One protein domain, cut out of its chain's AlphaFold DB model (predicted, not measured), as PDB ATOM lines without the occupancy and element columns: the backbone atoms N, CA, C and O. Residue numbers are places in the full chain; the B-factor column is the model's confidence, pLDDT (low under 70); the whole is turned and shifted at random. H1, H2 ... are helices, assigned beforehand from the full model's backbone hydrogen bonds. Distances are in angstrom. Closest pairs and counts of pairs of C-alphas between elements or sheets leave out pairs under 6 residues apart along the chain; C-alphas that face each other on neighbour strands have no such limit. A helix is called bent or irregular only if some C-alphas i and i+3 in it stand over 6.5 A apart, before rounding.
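This is residues 2 to 45 of the 145 residues of an uncharacterized protein of Acinetobacter variabilis (UniProt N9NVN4). Two helices meet near their ends in an open V: the long H1 makes the longest axis, and the shorter H2 folds back from its far end at a steep tilt. Most of H1 and the far part of H2 stick out free from the corner, with residues 2 to 21 and 38 to 45 standing free. The printed part has 44 residues with two named helices, H1 then H2, and no named strand; the class is all helix. It is only just extended, close to loose, with a radius of gyration of the C-alphas of 14.2 A, and flat, spanning 41 by 26 by 10 A.

The longest helix is H1, residues 6 to 28, and a tight link of 1 residue, Asn 29, joins it to H2, residues 30 to 43. H1 and H2 touch only at the corner by their link, with 5 pairs of C-alphas within 8 A. H1 touches H2 with residues 25 to 27 alone, and H2 touches H1 with residues 32 to 36 alone. The closest C-alphas of the two are those of Ser 26 and Arg 33, 4.8 A apart. Their lines stand at a steep tilt of 54 degrees, and they run opposite ways. Their centres are 17.8 A apart. In H2 every O i to N i+4 pair is within hydrogen-bond range; in H1 18 of 19 are.

H1 measures 33.3 A from C-alpha 6 at (-36.533, 43.912, -10.875) to C-alpha 28 at (-17.296, 16.788, -9.172). H2 measures 20.1 A from its first to its last C-alpha and ends with C-alpha 43 at (-16.543, 31.222, 8.914). Neither helix is bent.

The two C-alphas farthest apart are those of Asp 2 and Gln 31, at 42.9 A. The printed part, residues 2 to 45, has no cut. The mean pLDDT of the printed part is 81.3, and residues 2 to 4 are under 70.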
ATOM      1  N   ASP A   2     -44.390  45.358  -0.476       48.88
ATOM      2  CA  ASP A   2     -43.600  46.040  -1.500       48.88
ATOM      3  C   ASP A   2     -42.886  45.016  -2.378       48.88
ATOM      4  O   ASP A   2     -42.107  44.188  -1.904       48.88
ATOM      5  N   GLN A   3     -43.223  45.064  -3.662       51.97
ATOM      6  CA  GLN A   3     -42.672  44.254  -4.734       51.97
ATOM      7  C   GLN A   3     -41.163  44.513  -4.812       51.97
ATOM      8  O   GLN A   3     -40.739  45.639  -5.073       51.97
ATOM      9  N   PHE A   4     -40.355  43.478  -4.566       60.34
ATOM     10  CA  PHE A   4     -38.913  43.520  -4.815       60.34
ATOM     11  C   PHE A   4     -38.644  44.112  -6.199       60.34
ATOM     12  O   PHE A   4     -39.298  43.756  -7.181       60.34
ATOM     13  N   ASN A   5     -37.689  45.034  -6.278       76.88
ATOM     14  CA  ASN A   5     -37.377  45.699  -7.534       76.88
ATOM     15  C   ASN A   5     -36.781  44.671  -8.514       76.88
ATOM     16  O   ASN A   5     -36.021  43.793  -8.106       76.88
ATOM     17  N   THR A   6     -37.051  44.797  -9.814       80.62
ATOM     18  CA  THR A   6     -36.533  43.912 -10.875       80.62
ATOM     19  C   THR A   6     -35.020  43.695 -10.776       80.62
ATOM     20  O   THR A   6     -34.522  42.602 -11.037       80.62
ATOM     21  N   ARG A   7     -34.272  44.707 -10.315       80.75
ATOM     22  CA  ARG A   7     -32.832  44.590 -10.044       80.75
ATOM     23  C   ARG A   7     -32.507  43.638  -8.890       80.75
ATOM     24  O   ARG A   7     -31.566  42.862  -8.999       80.75
ATOM     25  N   GLU A   8     -33.244  43.718  -7.788       81.81
ATOM     26  CA  GLU A   8     -33.034  42.871  -6.606       81.81
ATOM     27  C   GLU A   8     -33.346  41.417  -6.946       81.81
ATOM     28  O   GLU A   8     -32.559  40.528  -6.632       81.81
ATOM     29  N   ILE A   9     -34.433  41.200  -7.690       83.69
ATOM     30  CA  ILE A   9     -34.810  39.886  -8.212       83.69
ATOM     31  C   ILE A   9     -33.697  39.345  -9.116       83.69
ATOM     32  O   ILE A   9     -33.234  38.230  -8.899       83.69
ATOM     33  N   ALA A  10     -33.184  40.147 -10.055       86.44
ATOM     34  CA  ALA A  10     -32.091  39.729 -10.932       86.44
ATOM     35  C   ALA A  10     -30.815  39.362 -10.154       86.44
ATOM     36  O   ALA A  10     -30.196  38.337 -10.439       86.44
ATOM     37  N   SER A  11     -30.427  40.156  -9.149       84.88
ATOM     38  CA  SER A  11     -29.267  39.851  -8.302       84.88
ATOM     39  C   SER A  11     -29.454  38.557  -7.507       84.88
ATOM     40  O   SER A  11     -28.525  37.756  -7.429       84.88
ATOM     41  N   ILE A  12     -30.653  38.319  -6.966       88.62
ATOM     42  CA  ILE A  12     -30.981  37.079  -6.251       88.62
ATOM     43  C   ILE A  12     -30.930  35.886  -7.207       88.62
ATOM     44  O   ILE A  12     -30.335  34.860  -6.877       88.62
ATOM     45  N   THR A  13     -31.500  36.009  -8.405       90.56
ATOM     46  CA  THR A  13     -31.521  34.928  -9.394       90.56
ATOM     47  C   THR A  13     -30.110  34.565  -9.854       90.56
ATOM     48  O   THR A  13     -29.728  33.400  -9.763       90.56
ATOM     49  N   TRP A  14     -29.296  35.543 -10.268       93.00
ATOM     50  CA  TRP A  14     -27.908  35.291 -10.678       93.00
ATOM     51  C   TRP A  14     -27.040  34.767  -9.532       93.00
ATOM     52  O   TRP A  14     -26.258  33.839  -9.734       93.00
ATOM     53  N   GLY A  15     -27.211  35.307  -8.321       90.38
ATOM     54  CA  GLY A  15     -26.527  34.811  -7.130       90.38
ATOM     55  C   GLY A  15     -26.873  33.350  -6.837       90.38
ATOM     56  O   GLY A  15     -25.986  32.540  -6.575       90.38
ATOM     57  N   THR A  16     -28.149  32.985  -6.961       90.50
ATOM     58  CA  THR A  16     -28.617  31.610  -6.744       90.50
ATOM     59  C   THR A  16     -28.051  30.657  -7.795       90.50
ATOM     60  O   THR A  16     -27.531  29.601  -7.442       90.50
ATOM     61  N   ILE A  17     -28.073  31.046  -9.076       93.56
ATOM     62  CA  ILE A  17     -27.468  30.268 -10.170       93.56
ATOM     63  C   ILE A  17     -25.975  30.046  -9.909       93.56
ATOM     64  O   ILE A  17     -25.489  28.922 -10.032       93.56
ATOM     65  N   PHE A  18     -25.254  31.091  -9.499       91.56
ATOM     66  CA  PHE A  18     -23.830  31.001  -9.186       91.56
ATOM     67  C   PHE A  18     -23.551  30.036  -8.027       91.56
ATOM     68  O   PHE A  18     -22.660  29.195  -8.136       91.56
ATOM     69  N   ILE A  19     -24.334  30.104  -6.945       88.25
ATOM     70  CA  ILE A  19     -24.199  29.199  -5.793       88.25
ATOM     71  C   ILE A  19     -24.486  27.749  -6.198       88.25
ATOM     72  O   ILE A  19     -23.710  26.856  -5.855       88.25
ATOM     73  N   VAL A  20     -25.559  27.499  -6.954       89.38
ATOM     74  CA  VAL A  20     -25.907  26.150  -7.430       89.38
ATOM     75  C   VAL A  20     -24.817  25.600  -8.348       89.38
ATOM     76  O   VAL A  20     -24.416  24.447  -8.191       89.38
ATOM     77  N   ALA A  21     -24.279  26.423  -9.252       88.06
ATOM     78  CA  ALA A  21     -23.143  26.046 -10.083       88.06
ATOM     79  C   ALA A  21     -21.923  25.692  -9.219       88.06
ATOM     80  O   ALA A  21     -21.336  24.628  -9.405       88.06
ATOM     81  N   LEU A  22     -21.582  26.520  -8.227       84.75
ATOM     82  CA  LEU A  22     -20.484  26.261  -7.291       84.75
ATOM     83  C   LEU A  22     -20.642  24.921  -6.564       84.75
ATOM     84  O   LEU A  22     -19.688  24.146  -6.492       84.75
ATOM     85  N   ILE A  23     -21.844  24.623  -6.066       84.00
ATOM     86  CA  ILE A  23     -22.157  23.350  -5.402       84.00
ATOM     87  C   ILE A  23     -22.016  22.190  -6.393       84.00
ATOM     88  O   ILE A  23     -21.379  21.183  -6.084       84.00
ATOM     89  N   PHE A  24     -22.534  22.332  -7.611       84.50
ATOM     90  CA  PHE A  24     -22.438  21.300  -8.640       84.50
ATOM     91  C   PHE A  24     -20.984  21.019  -9.061       84.50
ATOM     92  O   PHE A  24     -20.570  19.861  -9.150       84.50
ATOM     93  N   PHE A  25     -20.169  22.060  -9.250       78.06
ATOM     94  CA  PHE A  25     -18.734  21.935  -9.531       78.06
ATOM     95  C   PHE A  25     -17.942  21.398  -8.333       78.06
ATOM     96  O   PHE A  25     -16.941  20.698  -8.518       78.06
ATOM     97  N   SER A  26     -18.406  21.669  -7.113       77.44
ATOM     98  CA  SER A  26     -17.844  21.117  -5.881       77.44
ATOM     99  C   SER A  26     -18.042  19.613  -5.769       77.44
ATOM    100  O   SER A  26     -17.111  18.910  -5.382       77.44
ATOM    101  N   LEU A  27     -19.211  19.099  -6.156       75.56
ATOM    102  CA  LEU A  27     -19.495  17.663  -6.108       75.56
ATOM    103  C   LEU A  27     -18.601  16.852  -7.060       75.56
ATOM    104  O   LEU A  27     -18.261  15.714  -6.744       75.56
ATOM    105  N   LYS A  28     -18.179  17.439  -8.187       79.06
ATOM    106  CA  LYS A  28     -17.296  16.788  -9.172       79.06
ATOM    107  C   LYS A  28     -15.820  16.778  -8.772       79.06
ATOM    108  O   LYS A  28     -15.084  15.900  -9.206       79.06
ATOM    109  N   ASN A  29     -15.389  17.735  -7.949       78.19
ATOM    110  CA  ASN A  29     -13.988  17.909  -7.574       78.19
ATOM    111  C   ASN A  29     -13.814  17.744  -6.057       78.19
ATOM    112  O   ASN A  29     -14.071  18.692  -5.307       78.19
ATOM    113  N   PRO A  30     -13.322  16.590  -5.566       77.88
ATOM    114  CA  PRO A  30     -13.179  16.345  -4.128       77.88
ATOM    115  C   PRO A  30     -12.244  17.354  -3.441       77.88
ATOM    116  O   PRO A  30     -12.468  17.707  -2.283       77.88
ATOM    117  N   GLN A  31     -11.254  17.888  -4.163       83.19
ATOM    118  CA  GLN A  31     -10.391  18.969  -3.680       83.19
ATOM    119  C   GLN A  31     -11.167  20.280  -3.473       83.19
ATOM    120  O   GLN A  31     -11.037  20.911  -2.428       83.19
ATOM    121  N   LEU A  32     -12.037  20.656  -4.421       78.19
ATOM    122  CA  LEU A  32     -12.870  21.859  -4.321       78.19
ATOM    123  C   LEU A  32     -13.890  21.732  -3.181       78.19
ATOM    124  O   LEU A  32     -14.096  22.677  -2.426       78.19
ATOM    125  N   ARG A  33     -14.477  20.542  -3.000       79.62
ATOM    126  CA  ARG A  33     -15.361  20.232  -1.867       79.62
ATOM    127  C   ARG A  33     -14.668  20.398  -0.524       79.62
ATOM    128  O   ARG A  33     -15.214  21.055   0.357       79.62
ATOM    129  N   ASN A  34     -13.480  19.824  -0.361       81.88
ATOM    130  CA  ASN A  34     -12.753  19.921   0.902       81.88
ATOM    131  C   ASN A  34     -12.373  21.376   1.214       81.88
ATOM    132  O   ASN A  34     -12.548  21.808   2.351       81.88
ATOM    133  N   SER A  35     -11.957  22.152   0.208       84.50
ATOM    134  CA  SER A  35     -11.681  23.586   0.361       84.50
ATOM    135  C   SER A  35     -12.932  24.401   0.707       84.50
ATOM    136  O   SER A  35     -12.872  25.257   1.584       84.50
ATOM    137  N   LEU A  36     -14.083  24.118   0.088       81.06
ATOM    138  CA  LEU A  36     -15.343  24.800   0.406       81.06
ATOM    139  C   LEU A  36     -15.854  24.453   1.807       81.06
ATOM    140  O   LEU A  36     -16.286  25.339   2.538       81.06
ATOM    141  N   ILE A  37     -15.759  23.188   2.223       80.81
ATOM    142  CA  ILE A  37     -16.121  22.775   3.585       80.81
ATOM    143  C   ILE A  37     -15.179  23.421   4.603       80.81
ATOM    144  O   ILE A  37     -15.642  23.875   5.648       80.81
ATOM    145  N   ALA A  38     -13.877  23.484   4.318       84.19
ATOM    146  CA  ALA A  38     -12.913  24.171   5.174       84.19
ATOM    147  C   ALA A  38     -13.220  25.672   5.276       84.19
ATOM    148  O   ALA A  38     -13.193  26.215   6.376       84.19
ATOM    149  N   LEU A  39     -13.587  26.318   4.165       82.44
ATOM    150  CA  LEU A  39     -14.001  27.719   4.130       82.44
ATOM    151  C   LEU A  39     -15.248  27.953   4.992       82.44
ATOM    152  O   LEU A  39     -15.235  28.817   5.864       82.44
ATOM    153  N   ILE A  40     -16.299  27.146   4.808       83.00
ATOM    154  CA  ILE A  40     -17.524  27.232   5.614       83.00
ATOM    155  C   ILE A  40     -17.191  27.015   7.095       83.00
ATOM    156  O   ILE A  40     -17.586  27.813   7.938       83.00
ATOM    157  N   LYS A  41     -16.398  25.991   7.433       82.38
ATOM    158  CA  LYS A  41     -15.964  25.750   8.819       82.38
ATOM    159  C   LYS A  41     -15.158  26.915   9.398       82.38
ATOM    160  O   LYS A  41     -15.314  27.206  10.580       82.38
ATOM    161  N   ALA A  42     -14.340  27.590   8.591       82.12
ATOM    162  CA  ALA A  42     -13.577  28.756   9.020       82.12
ATOM    163  C   ALA A  42     -14.498  29.933   9.369       82.12
ATOM    164  O   ALA A  42     -14.307  30.551  10.411       82.12
ATOM    165  N   PHE A  43     -15.546  30.194   8.580       76.50
ATOM    166  CA  PHE A  43     -16.543  31.222   8.914       76.50
ATOM    167  C   PHE A  43     -17.283  30.934  10.230       76.50
ATOM    168  O   PHE A  43     -17.598  31.863  10.971       76.50
ATOM    169  N   PHE A  44     -17.509  29.657  10.555       77.19
ATOM    170  CA  PHE A  44     -18.174  29.223  11.790       77.19
ATOM    171  C   PHE A  44     -17.210  28.921  12.948       77.19
ATOM    172  O   PHE A  44     -17.581  28.280  13.933       77.19
ATOM    173  N   GLN A  45     -15.965  29.387  12.875       82.00
ATOM    174  CA  GLN A  45     -15.032  29.201  13.976       82.00
ATOM    175  C   GLN A  45     -15.489  30.000  15.205       82.00
ATOM    176  O   GLN A  45     -15.832  31.179  15.104       82.00
TER     177      GLN A  45